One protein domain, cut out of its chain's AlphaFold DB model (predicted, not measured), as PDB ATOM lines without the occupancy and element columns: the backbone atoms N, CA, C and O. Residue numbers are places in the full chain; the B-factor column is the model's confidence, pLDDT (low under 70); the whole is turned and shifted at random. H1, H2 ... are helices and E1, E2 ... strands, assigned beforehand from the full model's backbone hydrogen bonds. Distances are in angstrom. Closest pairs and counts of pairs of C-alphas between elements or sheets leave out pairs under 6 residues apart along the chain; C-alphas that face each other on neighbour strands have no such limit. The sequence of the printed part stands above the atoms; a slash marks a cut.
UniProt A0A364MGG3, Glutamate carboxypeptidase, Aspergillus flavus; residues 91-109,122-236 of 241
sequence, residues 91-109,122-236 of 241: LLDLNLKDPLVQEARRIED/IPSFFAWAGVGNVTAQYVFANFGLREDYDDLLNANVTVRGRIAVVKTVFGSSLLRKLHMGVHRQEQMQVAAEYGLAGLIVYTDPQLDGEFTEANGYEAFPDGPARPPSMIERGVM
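AT A GLANCE: This is residues 91 to 109 and 122 to 236 of the 241 residues of the protein "Glutamate carboxypeptidase" of Aspergillus flavus (UniProt A0A364MGG3). Little regular structure: long loops round a small parallel sheet, E2 E3 E4, with H3 over one face; E1 and H2 lie away. The printed part, 134 residues, is mixed, under half in three named helices and four named strands. After E1 come strand-helix-strand units, E2, H1, E3 and E3, H2 H3, E4, with right-handed crossovers. It is compact, radius of gyration of the C-alphas 16.2 A, spanning 41 by 40 by 30 A.

HOW THE PARTS SIT: E2, residues 138 to 140, E3, 163 to 168, and E4, 198 to 203, pair with N 139 to O 163 and N 164 to O 198 within hydrogen-bond range, 2.9 A each. H1, 146 to 154, only grazes the sheet; H2, 173 to 178, is not on it; H3, 184 to 193, is, at height 9.6 A. Helix O i to N i+4 pairs are all within range.

IN THESE COORDINATES: E1, 100 to 103, begins at C-alpha (-0.844, 46.575, 30.006); E4 ends at (4.212, 25.680, 20.020).

THE WHOLE: Residues 110 to 121 are cut out, C-alphas 109 and 122 being 12.5 A apart; 170 to 171 have low pLDDT.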
ATOM      1  N   LEU A  91       1.679  40.648  29.099       97.62
ATOM      2  CA  LEU A  91       2.922  41.390  29.136       97.62
ATOM      3  C   LEU A  91       2.642  42.764  29.739       97.62
ATOM      4  O   LEU A  91       1.754  43.485  29.272       97.62
ATOM      5  N   LEU A  92       3.405  43.104  30.773       97.81
ATOM      6  CA  LEU A  92       3.271  44.358  31.496       97.81
ATOM      7  C   LEU A  92       4.559  45.181  31.400       97.81
ATOM      8  O   LEU A  92       5.646  44.634  31.579       97.81
ATOM      9  N   ASP A  93       4.426  46.491  31.203       97.06
ATOM     10  CA  ASP A  93       5.489  47.471  31.428       97.06
ATOM     11  C   ASP A  93       5.111  48.338  32.630       97.06
ATOM     12  O   ASP A  93       4.254  49.216  32.563       97.06
ATOM     13  N   LEU A  94       5.767  48.073  33.758       94.56
ATOM     14  CA  LEU A  94       5.463  48.720  35.034       94.56
ATOM     15  C   LEU A  94       5.915  50.189  35.100       94.56
ATOM     16  O   LEU A  94       5.645  50.853  36.098       94.56
ATOM     17  N   ASN A  95       6.589  50.703  34.065       96.25
ATOM     18  CA  ASN A  95       6.930  52.125  33.962       96.25
ATOM     19  C   ASN A  95       5.791  52.958  33.357       96.25
ATOM     20  O   ASN A  95       5.820  54.190  33.429       96.25
ATOM     21  N   LEU A  96       4.799  52.311  32.743       96.19
ATOM     22  CA  LEU A  96       3.641  52.973  32.159       96.19
ATOM     23  C   LEU A  96       2.560  53.224  33.216       96.19
ATOM     24  O   LEU A  96       2.412  52.487  34.188       96.19
ATOM     25  N   LYS A  97       1.752  54.269  32.998       95.38
ATOM     26  CA  LYS A  97       0.580  54.563  33.842       95.38
ATOM     27  C   LYS A  97      -0.495  53.476  33.724       95.38
ATOM     28  O   LYS A  97      -1.124  53.134  34.720       95.38
ATOM     29  N   ASP A  98      -0.710  52.986  32.505       96.25
ATOM     30  CA  ASP A  98      -1.445  51.753  32.238       96.25
ATOM     31  C   ASP A  98      -0.407  50.688  31.874       96.25
ATOM     32  O   ASP A  98       0.214  50.801  30.814       96.25
ATOM     33  N   PRO A  99      -0.141  49.716  32.762       96.69
ATOM     34  CA  PRO A  99       0.967  48.795  32.578       96.69
ATOM     35  C   PRO A  99       0.700  47.743  31.502       96.69
ATOM     36  O   PRO A  99       1.619  47.007  31.161       96.69
ATOM     37  N   LEU A 100      -0.526  47.608  30.985       97.62
ATOM     38  CA  LEU A 100      -0.844  46.575  30.006       97.62
ATOM     39  C   LEU A 100      -0.232  46.889  28.635       97.62
ATOM     40  O   LEU A 100      -0.665  47.808  27.946       97.62
ATOM     41  N   VAL A 101       0.727  46.065  28.208       97.44
ATOM     42  CA  VAL A 101       1.304  46.132  26.856       97.44
ATOM     43  C   VAL A 101       0.537  45.220  25.909       97.44
ATOM     44  O   VAL A 101       0.114  45.635  24.834       97.44
ATOM     45  N   GLN A 102       0.355  43.961  26.308       96.69
ATOM     46  CA  GLN A 102      -0.338  42.963  25.502       96.69
ATOM     47  C   GLN A 102      -0.947  41.881  26.384       96.69
ATOM     48  O   GLN A 102      -0.397  41.516  27.421       96.69
ATOM     49  N   GLU A 103      -2.062  41.320  25.930       96.44
ATOM     50  CA  GLU A 103      -2.703  40.167  26.547       96.44
ATOM     51  C   GLU A 103      -2.768  39.007  25.554       96.44
ATOM     52  O   GLU A 103      -3.083  39.195  24.375       96.44
ATOM     53  N   ALA A 104      -2.427  37.807  26.021       95.25
ATOM     54  CA  ALA A 104      -2.527  36.603  25.215       95.25
ATOM     55  C   ALA A 104      -3.994  36.196  25.046       95.25
ATOM     56  O   ALA A 104      -4.800  36.292  25.974       95.25
ATOM     57  N   ARG A 105      -4.335  35.682  23.862       94.06
ATOM     58  CA  ARG A 105      -5.652  35.087  23.630       94.06
ATOM     59  C   ARG A 105      -5.778  33.768  24.386       94.06
ATOM     60  O   ARG A 105      -4.812  33.028  24.558       94.06
ATOM     61  N   ARG A 106      -7.002  33.483  24.822       94.31
ATOM     62  CA  ARG A 106      -7.359  32.256  25.552       94.31
ATOM     63  C   ARG A 106      -8.036  31.219  24.664       94.31
ATOM     64  O   ARG A 106      -8.150  30.068  25.059       94.31
ATOM     65  N   ILE A 107      -8.534  31.637  23.507       94.38
ATOM     66  CA  ILE A 107      -9.259  30.811  22.543       94.38
ATOM     67  C   ILE A 107      -8.710  31.155  21.157       94.38
ATOM     68  O   ILE A 107      -8.402  32.317  20.885       94.38
ATOM     69  N   GLU A 108      -8.557  30.133  20.325       94.56
ATOM     70  CA  GLU A 108      -8.130  30.205  18.934       94.56
ATOM     71  C   GLU A 108      -9.132  30.982  18.078       94.56
ATOM     72  O   GLU A 108     -10.343  30.892  18.277       94.56
ATOM     73  N   ASP A 109      -8.648  31.663  17.042       93.25
ATOM     74  CA  ASP A 109      -9.531  32.383  16.108       93.25
ATOM     75  C   ASP A 109     -10.373  31.427  15.268       93.25
ATOM     76  O   ASP A 109     -11.488  31.743  14.861       93.25
ATOM     77  N   ILE A 122     -13.314  24.913  24.399       92.56
ATOM     78  CA  ILE A 122     -12.591  24.977  25.660       92.56
ATOM     79  C   ILE A 122     -11.470  26.021  25.560       92.56
ATOM     80  O   ILE A 122     -10.747  26.000  24.570       92.56
ATOM     81  N   PRO A 123     -11.269  26.932  26.527       94.19
ATOM     82  CA  PRO A 123     -10.133  27.851  26.482       94.19
ATOM     83  C   PRO A 123      -8.808  27.125  26.738       94.19
ATOM     84  O   PRO A 123      -8.776  25.926  27.032       94.19
ATOM     85  N   SER A 124      -7.701  27.841  26.601       94.19
ATOM     86  CA  SER A 124      -6.370  27.346  26.907       94.19
ATOM     87  C   SER A 124      -6.256  26.987  28.382       94.19
ATOM     88  O   SER A 124      -6.722  27.702  29.263       94.19
ATOM     89  N   PHE A 125      -5.672  25.829  28.663       93.44
ATOM     90  CA  PHE A 125      -5.313  25.417  30.012       93.44
ATOM     91  C   PHE A 125      -4.420  24.192  29.945       93.44
ATOM     92  O   PHE A 125      -4.409  23.450  28.956       93.44
ATOM     93  N   PHE A 126      -3.743  23.950  31.057       92.56
ATOM     94  CA  PHE A 126      -3.222  22.637  31.353       92.56
ATOM     95  C   PHE A 126      -4.004  22.021  32.500       92.56
ATOM     96  O   PHE A 126      -4.164  22.632  33.558       92.56
ATOM     97  N   ALA A 127      -4.470  20.793  32.300       91.75
ATOM     98  CA  ALA A 127      -5.022  20.009  33.386       91.75
ATOM     99  C   ALA A 127      -3.930  19.771  34.438       91.75
ATOM    100  O   ALA A 127      -2.775  19.495  34.092       91.75
ATOM    101  N   TRP A 128      -4.316  19.871  35.712       89.62
ATOM    102  CA  TRP A 128      -3.425  19.716  36.864       89.62
ATOM    103  C   TRP A 128      -2.304  20.759  36.987       89.62
ATOM    104  O   TRP A 128      -1.337  20.531  37.708       89.62
ATOM    105  N   ALA A 129      -2.414  21.909  36.316       88.81
ATOM    106  CA  ALA A 129      -1.533  23.038  36.602       88.81
ATOM    107  C   ALA A 129      -1.850  23.669  37.968       88.81
ATOM    108  O   ALA A 129      -3.002  23.692  38.408       88.81
ATOM    109  N   GLY A 130      -0.821  24.217  38.618       87.19
ATOM    110  CA  GLY A 130      -0.982  24.983  39.852       87.19
ATOM    111  C   GLY A 130      -1.842  26.234  39.643       87.19
ATOM    112  O   GLY A 130      -1.792  26.870  38.591       87.19
ATOM    113  N   VAL A 131      -2.621  26.596  40.661       89.31
ATOM    114  CA  VAL A 131      -3.447  27.811  40.668       89.31
ATOM    115  C   VAL A 131      -2.699  28.913  41.407       89.31
ATOM    116  O   VAL A 131      -2.289  28.732  42.551       89.31
ATOM    117  N   GLY A 132      -2.538  30.069  40.770       91.31
ATOM    118  CA  GLY A 132      -1.868  31.208  41.381       91.31
ATOM    119  C   GLY A 132      -1.873  32.445  40.495       91.31
ATOM    120  O   GLY A 132      -2.248  32.394  39.325       91.31
ATOM    121  N   ASN A 133      -1.441  33.562  41.075       95.50
ATOM    122  CA  ASN A 133      -1.208  34.813  40.368       95.50
ATOM    123  C   ASN A 133       0.245  35.227  40.601       95.50
ATOM    124  O   ASN A 133       0.666  35.403  41.745       95.50
ATOM    125  N   VAL A 134       1.006  35.352  39.517       95.62
ATOM    126  CA  VAL A 134       2.421  35.713  39.545       95.62
ATOM    127  C   VAL A 134       2.673  36.846  38.561       95.62
ATOM    128  O   VAL A 134       2.237  36.809  37.415       95.62
ATOM    129  N   THR A 135       3.395  37.865  39.014       97.31
ATOM    130  CA  THR A 135       3.952  38.916  38.161       97.31
ATOM    131  C   THR A 135       5.449  38.956  38.413       97.31
ATOM    132  O   THR A 135       5.884  39.242  39.526       97.31
ATOM    133  N   ALA A 136       6.236  38.630  37.394       97.56
ATOM    134  CA  ALA A 136       7.687  38.594  37.480       97.56
ATOM    135  C   ALA A 136       8.311  38.888  36.114       97.56
ATOM    136  O   ALA A 136       7.649  38.806  35.080       97.56
ATOM    137  N   GLN A 137       9.606  39.202  36.117       97.62
ATOM    138  CA  GLN A 137      10.400  39.213  34.890       97.62
ATOM    139  C   GLN A 137      10.390  37.818  34.259       97.62
ATOM    140  O   GLN A 137      10.323  36.817  34.975       97.62
ATOM    141  N   TYR A 138      10.487  37.748  32.934       97.62
ATOM    142  CA  TYR A 138      10.532  36.477  32.221       97.62
ATOM    143  C   TYR A 138      11.930  36.177  31.671       97.62
ATOM    144  O   TYR A 138      12.804  37.043  31.606       97.62
ATOM    145  N   VAL A 139      12.155  34.919  31.309       98.31
ATOM    146  CA  VAL A 139      13.351  34.456  30.603       98.31
ATOM    147  C   VAL A 139      12.934  33.443  29.550       98.31
ATOM    148  O   VAL A 139      12.090  32.589  29.808       98.31
ATOM    149  N   PHE A 140      13.495  33.545  28.351       98.12
ATOM    150  CA  PHE A 140      13.331  32.506  27.342       98.12
ATOM    151  C   PHE A 140      14.334  31.386  27.621       98.12
ATOM    152  O   PHE A 140      15.530  31.651  27.707       98.12
ATOM    153  N   ALA A 141      13.842  30.158  27.767       97.69
ATOM    154  CA  ALA A 141      14.648  28.997  28.141       97.69
ATOM    155  C   ALA A 141      14.508  27.858  27.122       97.69
ATOM    156  O   ALA A 141      14.450  26.701  27.507       97.69
ATOM    157  N   ASN A 142      14.410  28.181  25.827       95.19
ATOM    158  CA  ASN A 142      14.354  27.208  24.731       95.19
ATOM    159  C   ASN A 142      13.352  26.058  24.978       95.19
ATOM    160  O   ASN A 142      12.150  26.327  24.966       95.19
ATOM    161  N   PHE A 143      13.788  24.811  25.186       94.00
ATOM    162  CA  PHE A 143      12.901  23.676  25.463       94.00
ATOM    163  C   PHE A 143      12.631  23.476  26.956       94.00
ATOM    164  O   PHE A 143      11.897  22.562  27.309       94.00
ATOM    165  N   GLY A 144      13.162  24.314  27.841       95.56
ATOM    166  CA  GLY A 144      12.973  24.205  29.283       95.56
ATOM    167  C   GLY A 144      13.589  22.941  29.872       95.56
ATOM    168  O   GLY A 144      13.099  22.467  30.897       95.56
ATOM    169  N   LEU A 145      14.604  22.380  29.211       94.62
ATOM    170  CA  LEU A 145      15.380  21.261  29.728       94.62
ATOM    171  C   LEU A 145      16.417  21.760  30.733       94.62
ATOM    172  O   LEU A 145      16.679  22.961  30.840       94.62
ATOM    173  N   ARG A 146      17.015  20.834  31.484       96.56
ATOM    174  CA  ARG A 146      18.024  21.180  32.492       96.56
ATOM    175  C   ARG A 146      19.174  21.978  31.880       96.56
ATOM    176  O   ARG A 146      19.546  23.020  32.411       96.56
ATOM    177  N   GLU A 147      19.667  21.505  30.746       96.50
ATOM    178  CA  GLU A 147      20.785  22.086  30.015       96.50
ATOM    179  C   GLU A 147      20.466  23.517  29.559       96.50
ATOM    180  O   GLU A 147      21.322  24.390  29.657       96.50
ATOM    181  N   ASP A 148      19.214  23.792  29.163       97.44
ATOM    182  CA  ASP A 148      18.792  25.140  28.765       97.44
ATOM    183  C   ASP A 148      18.910  26.136  29.940       97.44
ATOM    184  O   ASP A 148      19.290  27.295  29.753       97.44
ATOM    185  N   TYR A 149      18.600  25.707  31.169       98.38
ATOM    186  CA  TYR A 149      18.754  26.555  32.356       98.38
ATOM    187  C   TYR A 149      20.208  26.660  32.822       98.38
ATOM    188  O   TYR A 149      20.620  27.735  33.264       98.38
ATOM    189  N   ASP A 150      20.989  25.585  32.711       98.31
ATOM    190  CA  ASP A 150      22.423  25.610  33.010       98.31
ATOM    191  C   ASP A 150      23.164  26.576  32.078       98.31
ATOM    192  O   ASP A 150      23.967  27.385  32.544       98.31
ATOM    193  N   ASP A 151      22.837  26.579  30.785       98.56
ATOM    194  CA  ASP A 151      23.396  27.516  29.808       98.56
ATOM    195  C   ASP A 151      23.061  28.975  30.149       98.56
ATOM    196  O   ASP A 151      23.934  29.848  30.095       98.56
ATOM    197  N   LEU A 152      21.824  29.252  30.576       98.56
ATOM    198  CA  LEU A 152      21.429  30.581  31.053       98.56
ATOM    199  C   LEU A 152      22.254  31.013  32.271       98.56
ATOM    200  O   LEU A 152      22.757  32.139  32.306       98.56
ATOM    201  N   LEU A 153      22.433  30.131  33.256       98.31
ATOM    202  CA  LEU A 153      23.235  30.420  34.445       98.31
ATOM    203  C   LEU A 153      24.715  30.639  34.099       98.31
ATOM    204  O   LEU A 153      25.317  31.591  34.599       98.31
ATOM    205  N   ASN A 154      25.279  29.823  33.206       98.38
ATOM    206  CA  ASN A 154      26.650  29.966  32.706       98.38
ATOM    207  C   ASN A 154      26.851  31.293  31.954       98.38
ATOM    208  O   ASN A 154      27.924  31.894  32.015       98.38
ATOM    209  N   ALA A 155      25.801  31.795  31.300       98.25
ATOM    210  CA  ALA A 155      25.762  33.115  30.679       98.25
ATOM    211  C   ALA A 155      25.454  34.264  31.669       98.25
ATOM    212  O   ALA A 155      25.236  35.398  31.243       98.25
ATOM    213  N   ASN A 156      25.454  34.006  32.982       98.19
ATOM    214  CA  ASN A 156      25.111  34.955  34.050       98.19
ATOM    215  C   ASN A 156      23.672  35.505  33.983       98.19
ATOM    216  O   ASN A 156      23.387  36.598  34.479       98.19
ATOM    217  N   VAL A 157      22.736  34.747  33.407       98.31
ATOM    218  CA  VAL A 157      21.308  35.080  33.401       98.31
ATOM    219  C   VAL A 157      20.636  34.469  34.630       98.31
ATOM    220  O   VAL A 157      20.559  33.254  34.789       98.31
ATOM    221  N   THR A 158      20.102  35.308  35.519       97.31
ATOM    222  CA  THR A 158      19.337  34.832  36.683       97.31
ATOM    223  C   THR A 158      18.006  34.221  36.252       97.31
ATOM    224  O   THR A 158      17.231  34.886  35.567       97.31
ATOM    225  N   VAL A 159      17.696  33.007  36.718       98.38
ATOM    226  CA  VAL A 159      16.417  32.328  36.423       98.38
ATOM    227  C   VAL A 159      15.468  32.265  37.622       98.38
ATOM    228  O   VAL A 159      14.268  32.451  37.459       98.38
ATOM    229  N   ARG A 160      15.979  32.080  38.846       98.38
ATOM    230  CA  ARG A 160      15.152  31.947  40.057       98.38
ATOM    231  C   ARG A 160      14.176  33.123  40.210       98.38
ATOM    232  O   ARG A 160      14.572  34.283  40.125       98.38
ATOM    233  N   GLY A 161      12.908  32.809  40.464       98.19
ATOM    234  CA  GLY A 161      11.819  33.771  40.643       98.19
ATOM    235  C   GLY A 161      11.260  34.365  39.347       98.19
ATOM    236  O   GLY A 161      10.335  35.170  39.417       98.19
ATOM    237  N   ARG A 162      11.788  33.995  38.174       98.50
ATOM    238  CA  ARG A 162      11.282  34.455  36.873       98.50
ATOM    239  C   ARG A 162      10.200  33.537  36.316       98.50
ATOM    240  O   ARG A 162      10.052  32.398  36.752       98.50
ATOM    241  N   ILE A 163       9.463  34.034  35.331       98.50
ATOM    242  CA  ILE A 163       8.579  33.220  34.491       98.50
ATOM    243  C   ILE A 163       9.403  32.689  33.312       98.50
ATOM    244  O   ILE A 163       9.974  33.471  32.554       98.50
ATOM    245  N   ALA A 164       9.490  31.374  33.143       98.25
ATOM    246  CA  ALA A 164      10.158  30.789  31.984       98.25
ATOM    247  C   ALA A 164       9.205  30.761  30.781       98.25
ATOM    248  O   ALA A 164       8.046  30.377  30.914       98.25
ATOM    249  N   VAL A 165       9.696  31.153  29.606       97.88
ATOM    250  CA  VAL A 165       9.018  30.986  28.316       97.88
ATOM    251  C   VAL A 165       9.723  29.864  27.566       97.88
ATOM    252  O   VAL A 165      10.916  29.980  27.274       97.88
ATOM    253  N   VAL A 166       9.002  28.784  27.270       96.44
ATOM    254  CA  VAL A 166       9.570  27.565  26.672       96.44
ATOM    255  C   VAL A 166       8.737  27.061  25.495       96.44
ATOM    256  O   VAL A 166       7.539  27.332  25.380       96.44
ATOM    257  N   LYS A 167       9.376  26.295  24.615       93.56
ATOM    258  CA  LYS A 167       8.755  25.635  23.466       93.56
ATOM    259  C   LYS A 167       8.095  24.323  23.904       93.56
ATOM    260  O   LYS A 167       8.739  23.511  24.561       93.56
ATOM    261  N   THR A 168       6.846  24.070  23.511       85.69
ATOM    262  CA  THR A 168       6.247  22.714  23.516       85.69
ATOM    263  C   THR A 168       6.428  22.053  22.161       85.69
ATOM    264  O   THR A 168       6.607  22.733  21.157       85.69
ATOM    265  N   VAL A 169       6.409  20.721  22.147       70.31
ATOM    266  CA  VAL A 169       7.001  19.920  21.078       70.31
ATOM    267  C   VAL A 169       6.212  18.656  20.730       70.31
ATOM    268  O   VAL A 169       6.734  17.768  20.049       70.31
ATOM    269  N   PHE A 170       4.950  18.561  21.164       66.44
ATOM    270  CA  PHE A 170       4.132  17.374  20.920       66.44
ATOM    271  C   PHE A 170       4.027  17.064  19.417       66.44
ATOM    272  O   PHE A 170       3.566  17.880  18.626       66.44
ATOM    273  N   GLY A 171       4.480  15.868  19.023       62.62
ATOM    274  CA  GLY A 171       4.406  15.391  17.639       62.62
ATOM    275  C   GLY A 171       5.454  15.964  16.678       62.62
ATOM    276  O   GLY A 171       5.392  15.658  15.487       62.62
ATOM    277  N   SER A 172       6.437  16.737  17.156       76.44
ATOM    278  CA  SER A 172       7.412  17.381  16.272       76.44
ATOM    279  C   SER A 172       8.254  16.382  15.469       76.44
ATOM    280  O   SER A 172       8.951  15.516  16.011       76.44
ATOM    281  N   SER A 173       8.251  16.553  14.146       75.56
ATOM    282  CA  SER A 173       9.118  15.795  13.236       75.56
ATOM    283  C   SER A 173      10.604  16.128  13.428       75.56
ATOM    284  O   SER A 173      11.459  15.271  13.200       75.56
ATOM    285  N   LEU A 174      10.915  17.345  13.891       81.69
ATOM    286  CA  LEU A 174      12.275  17.798  14.165       81.69
ATOM    287  C   LEU A 174      12.891  17.027  15.334       81.69
ATOM    288  O   LEU A 174      13.963  16.450  15.180       81.69
ATOM    289  N   LEU A 175      12.201  16.954  16.477       78.56
ATOM    290  CA  LEU A 175      12.726  16.234  17.642       78.56
ATOM    291  C   LEU A 175      12.950  14.751  17.362       78.56
ATOM    292  O   LEU A 175      13.946  14.185  17.805       78.56
ATOM    293  N   ARG A 176      12.066  14.133  16.569       80.69
ATOM    294  CA  ARG A 176      12.242  12.744  16.133       80.69
ATOM    295  C   ARG A 176      13.540  12.564  15.344       80.69
ATOM    296  O   ARG A 176      14.254  11.599  15.585       80.69
ATOM    297  N   LYS A 177      13.866  13.494  14.437       84.25
ATOM    298  CA  LYS A 177      15.139  13.485  13.692       84.25
ATOM    299  C   LYS A 177      16.343  13.686  14.618       84.25
ATOM    300  O   LYS A 177      17.384  13.074  14.402       84.25
ATOM    301  N   LEU A 178      16.191  14.517  15.648       85.50
ATOM    302  CA  LEU A 178      17.232  14.805  16.637       85.50
ATOM    303  C   LEU A 178      17.328  13.759  17.760       85.50
ATOM    304  O   LEU A 178      18.219  13.865  18.592       85.50
ATOM    305  N   HIS A 179      16.452  12.748  17.780       85.44
ATOM    306  CA  HIS A 179      16.356  11.748  18.854       85.44
ATOM    307  C   HIS A 179      16.207  12.373  20.251       85.44
ATOM    308  O   HIS A 179      16.706  11.843  21.240       85.44
ATOM    309  N   MET A 180      15.506  13.506  20.328       82.62
ATOM    310  CA  MET A 180      15.263  14.234  21.570       82.62
ATOM    311  C   MET A 180      13.842  13.971  22.071       82.62
ATOM    312  O   MET A 180      12.877  14.085  21.314       82.62
ATOM    313  N   GLY A 181      13.712  13.639  23.355       79.94
ATOM    314  CA  GLY A 181      12.435  13.627  24.063       79.94
ATOM    315  C   GLY A 181      12.266  14.939  24.817       79.94
ATOM    316  O   GLY A 181      13.172  15.343  25.533       79.94
ATOM    317  N   VAL A 182      11.132  15.611  24.637       85.50
ATOM    318  CA  VAL A 182      10.765  16.774  25.451       85.50
ATOM    319  C   VAL A 182       9.343  16.562  25.935       85.50
ATOM    320  O   VAL A 182       8.415  16.426  25.132       85.50
ATOM    321  N   HIS A 183       9.175  16.526  27.253       86.88
ATOM    322  CA  HIS A 183       7.895  16.272  27.898       86.88
ATOM    323  C   HIS A 183       7.496  17.462  28.765       86.88
ATOM    324  O   HIS A 183       8.289  17.963  29.555       86.88
ATOM    325  N   ARG A 184       6.238  17.903  28.665       88.25
ATOM    326  CA  ARG A 184       5.743  19.075  29.413       88.25
ATOM    327  C   ARG A 184       5.886  18.903  30.927       88.25
ATOM    328  O   ARG A 184       6.152  19.864  31.642       88.25
ATOM    329  N   GLN A 185       5.741  17.666  31.400       87.75
ATOM    330  CA  GLN A 185       5.933  17.296  32.800       87.75
ATOM    331  C   GLN A 185       7.378  17.530  33.253       87.75
ATOM    332  O   GLN A 185       7.602  18.102  34.316       87.75
ATOM    333  N   GLU A 186       8.353  17.136  32.433       90.38
ATOM    334  CA  GLU A 186       9.773  17.367  32.703       90.38
ATOM    335  C   GLU A 186      10.085  18.866  32.714       90.38
ATOM    336  O   GLU A 186      10.684  19.352  33.666       90.38
ATOM    337  N   GLN A 187       9.588  19.621  31.728       92.56
ATOM    338  CA  GLN A 187       9.758  21.080  31.673       92.56
ATOM    339  C   GLN A 187       9.260  21.763  32.952       92.56
ATOM    340  O   GLN A 187       9.927  22.641  33.502       92.56
ATOM    341  N   MET A 188       8.086  21.351  33.443       92.50
ATOM    342  CA  MET A 188       7.520  21.847  34.697       92.50
ATOM    343  C   MET A 188       8.396  21.487  35.897       92.50
ATOM    344  O   MET A 188       8.669  22.347  36.735       92.50
ATOM    345  N   GLN A 189       8.812  20.224  35.991       92.31
ATOM    346  CA  GLN A 189       9.619  19.731  37.099       92.31
ATOM    347  C   GLN A 189      10.959  20.468  37.165       92.31
ATOM    348  O   GLN A 189      11.315  21.007  38.212       92.31
ATOM    349  N   VAL A 190      11.669  20.563  36.041       95.50
ATOM    350  CA  VAL A 190      12.948  21.270  35.960       95.50
ATOM    351  C   VAL A 190      12.754  22.750  36.298       95.50
ATOM    352  O   VAL A 190      13.487  23.284  37.128       95.50
ATOM    353  N   ALA A 191      11.729  23.419  35.760       95.25
ATOM    354  CA  ALA A 191      11.439  24.809  36.120       95.25
ATOM    355  C   ALA A 191      11.245  24.987  37.642       95.25
ATOM    356  O   ALA A 191      11.778  25.930  38.232       95.25
ATOM    357  N   ALA A 192      10.534  24.067  38.302       94.69
ATOM    358  CA  ALA A 192      10.362  24.100  39.752       94.69
ATOM    359  C   ALA A 192      11.695  23.920  40.505       94.69
ATOM    360  O   ALA A 192      11.968  24.652  41.457       94.69
ATOM    361  N   GLU A 193      12.557  23.005  40.059       97.31
ATOM    362  CA  GLU A 193      13.866  22.744  40.671       97.31
ATOM    363  C   GLU A 193      14.830  23.940  40.569       97.31
ATOM    364  O   GLU A 193      15.539  24.250  41.530       97.31
ATOM    365  N   TYR A 194      14.803  24.679  39.455       98.12
ATOM    366  CA  TYR A 194      15.555  25.936  39.298       98.12
ATOM    367  C   TYR A 194      14.890  27.131  40.011       98.12
ATOM    368  O   TYR A 194      15.444  28.236  40.055       98.12
ATOM    369  N   GLY A 195      13.726  26.919  40.633       97.56
ATOM    370  CA  GLY A 195      13.008  27.921  41.414       97.56
ATOM    371  C   GLY A 195      12.340  28.995  40.560       97.56
ATOM    372  O   GLY A 195      12.278  30.148  40.991       97.56
ATOM    373  N   LEU A 196      11.893  28.655  39.348       98.00
ATOM    374  CA  LEU A 196      11.080  29.535  38.507       98.00
ATOM    375  C   LEU A 196       9.706  29.742  39.159       98.00
ATOM    376  O   LEU A 196       9.181  28.869  39.847       98.00
ATOM    377  N   ALA A 197       9.115  30.913  38.937       97.00
ATOM    378  CA  ALA A 197       7.828  31.290  39.518       97.00
ATOM    379  C   ALA A 197       6.627  30.895  38.640       97.00
ATOM    380  O   ALA A 197       5.490  30.899  39.106       97.00
ATOM    381  N   GLY A 198       6.864  30.565  37.368       95.19
ATOM    382  CA  GLY A 198       5.832  30.124  36.435       95.19
ATOM    383  C   GLY A 198       6.412  29.698  35.091       95.19
ATOM    384  O   GLY A 198       7.576  29.975  34.792       95.19
ATOM    385  N   LEU A 199       5.584  29.041  34.282       95.00
ATOM    386  CA  LEU A 199       5.938  28.563  32.951       95.00
ATOM    387  C   LEU A 199       4.893  29.037  31.936       95.00
ATOM    388  O   LEU A 199       3.699  28.795  32.106       95.00
ATOM    389  N   ILE A 200       5.349  29.686  30.873       95.75
ATOM    390  CA  ILE A 200       4.578  29.968  29.665       95.75
ATOM    391  C   ILE A 200       5.115  29.045  28.584       95.75
ATOM    392  O   ILE A 200       6.321  28.994  28.345       95.75
ATOM    393  N   VAL A 201       4.217  28.328  27.919       93.75
ATOM    394  CA  VAL A 201       4.602  27.350  26.909       93.75
ATOM    395  C   VAL A 201       3.905  27.656  25.593       93.75
ATOM    396  O   VAL A 201       2.694  27.863  25.584       93.75
ATOM    397  N   TYR A 202       4.650  27.643  24.490       92.56
ATOM    398  CA  TYR A 202       4.119  27.904  23.150       92.56
ATOM    399  C   TYR A 202       4.622  26.880  22.128       92.56
ATOM    400  O   TYR A 202       5.715  26.332  22.272       92.56
ATOM    401  N   THR A 203       3.824  26.597  21.101       89.62
ATOM    402  CA  THR A 203       4.212  25.680  20.020       89.62
ATOM    403  C   THR A 203       4.944  26.459  18.936       89.62
ATOM    404  O   THR A 203       4.347  27.255  18.206       89.62
ATOM    405  N   ASP A 204       6.253  26.250  18.844       89.56
ATOM    406  CA  ASP A 204       7.102  26.959  17.892       89.56
ATOM    407  C   ASP A 204       6.881  26.456  16.448       89.56
ATOM    408  O   ASP A 204       6.936  25.244  16.227       89.56
ATOM    409  N   PRO A 205       6.659  27.339  15.452       85.88
ATOM    410  CA  PRO A 205       6.495  26.944  14.049       85.88
ATOM    411  C   PRO A 205       7.632  26.094  13.473       85.88
ATOM    412  O   PRO A 205       7.397  25.294  12.568       85.88
ATOM    413  N   GLN A 206       8.852  26.177  14.025       84.88
ATOM    414  CA  GLN A 206       9.973  25.317  13.610       84.88
ATOM    415  C   GLN A 206       9.672  23.810  13.776       84.88
ATOM    416  O   GLN A 206      10.404  22.956  13.273       84.88
ATOM    417  N   LEU A 207       8.631  23.470  14.539       84.25
ATOM    418  CA  LEU A 207       8.284  22.111  14.937       84.25
ATOM    419  C   LEU A 207       7.233  21.464  14.035       84.25
ATOM    420  O   LEU A 207       7.062  20.245  14.120       84.25
ATOM    421  N   ASP A 208       6.596  22.252  13.168       86.94
ATOM    422  CA  ASP A 208       5.491  21.843  12.293       86.94
ATOM    423  C   ASP A 208       5.970  21.063  11.046       86.94
ATOM    424  O   ASP A 208       5.184  20.430  10.344       86.94
ATOM    425  N   GLY A 209       7.283  21.023  10.793       86.38
ATOM    426  CA  GLY A 209       7.870  20.233   9.710       86.38
ATOM    427  C   GLY A 209       7.620  20.834   8.326       86.38
ATOM    428  O   GLY A 209       8.041  21.954   8.049       86.38
ATOM    429  N   GLU A 210       7.017  20.058   7.424       88.00
ATOM    430  CA  GLU A 210       6.810  20.463   6.027       88.00
ATOM    431  C   GLU A 210       5.667  21.476   5.866       88.00
ATOM    432  O   GLU A 210       5.802  22.435   5.108       88.00
ATOM    433  N   PHE A 211       4.564  21.306   6.593       90.12
ATOM    434  CA  PHE A 211       3.350  22.100   6.406       90.12
ATOM    435  C   PHE A 211       3.400  23.395   7.223       90.12
ATOM    436  O   PHE A 211       2.841  23.486   8.314       90.12
ATOM    437  N   THR A 212       4.097  24.402   6.695       91.56
ATOM    438  CA  THR A 212       4.229  25.730   7.313       91.56
ATOM    439  C   THR A 212       3.970  26.849   6.312       91.56
ATOM    440  O   THR A 212       4.214  26.683   5.114       91.56
ATOM    441  N   GLU A 213       3.559  28.020   6.807       92.75
ATOM    442  CA  GLU A 213       3.440  29.235   5.986       92.75
ATOM    443  C   GLU A 213       4.780  29.621   5.345       92.75
ATOM    444  O   GLU A 213       4.829  30.032   4.188       92.75
ATOM    445  N   ALA A 214       5.892  29.394   6.052       91.88
ATOM    446  CA  ALA A 214       7.238  29.621   5.527       91.88
ATOM    447  C   ALA A 214       7.574  28.728   4.314       91.88
ATOM    448  O   ALA A 214       8.351  29.137   3.453       91.88
ATOM    449  N   ASN A 215       6.963  27.543   4.223       93.56
ATOM    450  CA  ASN A 215       7.090  26.633   3.082       93.56
ATOM    451  C   ASN A 215       6.015  26.875   2.002       93.56
ATOM    452  O   ASN A 215       5.917  26.094   1.058       93.56
ATOM    453  N   GLY A 216       5.222  27.948   2.117       95.50
ATOM    454  CA  GLY A 216       4.223  28.352   1.126       95.50
ATOM    455  C   GLY A 216       2.849  27.694   1.277       95.50
ATOM    456  O   GLY A 216       2.036  27.799   0.363       95.50
ATOM    457  N   TYR A 217       2.579  27.019   2.398       96.31
ATOM    458  CA  TYR A 217       1.258  26.460   2.689       96.31
ATOM    459  C   TYR A 217       0.371  27.490   3.391       96.31
ATOM    460  O   TYR A 217       0.805  28.135   4.340       96.31
ATOM    461  N   GLU A 218      -0.887  27.604   2.976       96.88
ATOM    462  CA  GLU A 218      -1.869  28.431   3.684       96.88
ATOM    463  C   GLU A 218      -2.176  27.842   5.073       96.88
ATOM    464  O   GLU A 218      -2.150  26.621   5.276       96.88
ATOM    465  N   ALA A 219      -2.443  28.716   6.042       95.81
ATOM    466  CA  ALA A 219      -2.859  28.319   7.379       95.81
ATOM    467  C   ALA A 219      -4.300  27.785   7.380       95.81
ATOM    468  O   ALA A 219      -5.140  28.227   6.597       95.81
ATOM    469  N   PHE A 220      -4.610  26.863   8.293       94.56
ATOM    470  CA  PHE A 220      -5.985  26.430   8.540       94.56
ATOM    471  C   PHE A 220      -6.867  27.657   8.851       94.56
ATOM    472  O   PHE A 220      -6.461  28.498   9.660       94.56
ATOM    473  N   PRO A 221      -8.078  27.764   8.273       93.88
ATOM    474  CA  PRO A 221      -8.823  26.715   7.566       93.88
ATOM    475  C   PRO A 221      -8.523  26.560   6.070       93.88
ATOM    476  O   PRO A 221      -8.981  25.581   5.481       93.88
ATOM    477  N   ASP A 222      -7.771  27.479   5.470       95.50
ATOM    478  CA  ASP A 222      -7.590  27.542   4.014       95.50
ATOM    479  C   ASP A 222      -6.499  26.580   3.511       95.50
ATOM    480  O   ASP A 222      -6.552  26.095   2.380       95.50
ATOM    481  N   GLY A 223      -5.570  26.188   4.388       95.56
ATOM    482  CA  GLY A 223      -4.576  25.165   4.085       95.56
ATOM    483  C   GLY A 223      -4.151  24.310   5.283       95.56
ATOM    484  O   GLY A 223      -4.749  24.361   6.361       95.56
ATOM    485  N   PRO A 224      -3.137  23.448   5.086       94.19
ATOM    486  CA  PRO A 224      -2.713  22.472   6.085       94.19
ATOM    487  C   PRO A 224      -1.757  23.048   7.136       94.19
ATOM    488  O   PRO A 224      -1.461  22.353   8.108       94.19
ATOM    489  N   ALA A 225      -1.236  24.267   6.946       93.44
ATOM    490  CA  ALA A 225      -0.344  24.856   7.933       93.44
ATOM    491  C   ALA A 225      -1.117  25.177   9.216       93.44
ATOM    492  O   ALA A 225      -2.296  25.539   9.207       93.44
ATOM    493  N   ARG A 226      -0.450  25.022  10.357       92.38
ATOM    494  CA  ARG A 226      -1.056  25.286  11.659       92.38
ATOM    495  C   ARG A 226      -1.469  26.765  11.769       92.38
ATOM    496  O   ARG A 226      -0.660  27.627  11.434       92.38
ATOM    497  N   PRO A 227      -2.671  27.089  12.286       93.31
ATOM    498  CA  PRO A 227      -3.079  28.480  12.422       93.31
ATOM    499  C   PRO A 227      -2.217  29.196  13.476       93.31
ATOM    500  O   PRO A 227      -1.940  28.608  14.530       93.31
ATOM    501  N   PRO A 228      -1.836  30.471  13.266       90.44
ATOM    502  CA  PRO A 228      -0.991  31.213  14.208       90.44
ATOM    503  C   PRO A 228      -1.572  31.333  15.621       90.44
ATOM    504  O   PRO A 228      -0.828  31.450  16.592       90.44
ATOM    505  N   SER A 229      -2.900  31.291  15.745       93.06
ATOM    506  CA  SER A 229      -3.602  31.371  17.027       93.06
ATOM    507  C   SER A 229      -3.737  30.028  17.753       93.06
ATOM    508  O   SER A 229      -4.271  30.039  18.856       93.06
ATOM    509  N   MET A 230      -3.266  28.904  17.184       91.94
ATOM    510  CA  MET A 230      -3.383  27.551  17.760       91.94
ATOM    511  C   MET A 230      -2.832  27.482  19.186       91.94
ATOM    512  O   MET A 230      -1.686  27.872  19.425       91.94
ATOM    513  N   ILE A 231      -3.612  26.911  20.111       93.12
ATOM    514  CA  ILE A 231      -3.174  26.674  21.486       93.12
ATOM    515  C   ILE A 231      -3.199  25.179  21.813       93.12
ATOM    516  O   ILE A 231      -4.245  24.530  21.862       93.12
ATOM    517  N   GLU A 232      -2.026  24.624  22.120       91.38
ATOM    518  CA  GLU A 232      -1.923  23.238  22.570       91.38
ATOM    519  C   GLU A 232      -2.408  23.116  24.023       91.38
ATOM    520  O   GLU A 232      -1.834  23.704  24.944       91.38
ATOM    521  N   ARG A 233      -3.457  22.316  24.231       92.31
ATOM    522  CA  ARG A 233      -3.937  21.899  25.558       92.31
ATOM    523  C   ARG A 233      -3.281  20.584  25.949       92.31
ATOM    524  O   ARG A 233      -2.917  19.786  25.092       92.31
ATOM    525  N   GLY A 234      -3.177  20.321  27.245       89.56
ATOM    526  CA  GLY A 234      -2.558  19.089  27.721       89.56
ATOM    527  C   GLY A 234      -2.622  18.923  29.229       89.56
ATOM    528  O   GLY A 234      -3.337  19.641  29.926       89.56
ATOM    529  N   VAL A 235      -1.856  17.962  29.730       88.56
ATOM    530  CA  VAL A 235      -1.769  17.609  31.147       88.56
ATOM    531  C   VAL A 235      -0.364  17.931  31.660       88.56
ATOM    532  O   VAL A 235       0.612  17.595  30.993       88.56
ATOM    533  N   MET A 236      -0.259  18.548  32.841       83.69
ATOM    534  CA  MET A 236       1.030  18.909  33.462       83.69
ATOM    535  C   MET A 236       1.468  17.972  34.596       83.69
ATOM    536  O   MET A 236       2.608  18.061  35.037       83.69
TER     537      MET A 236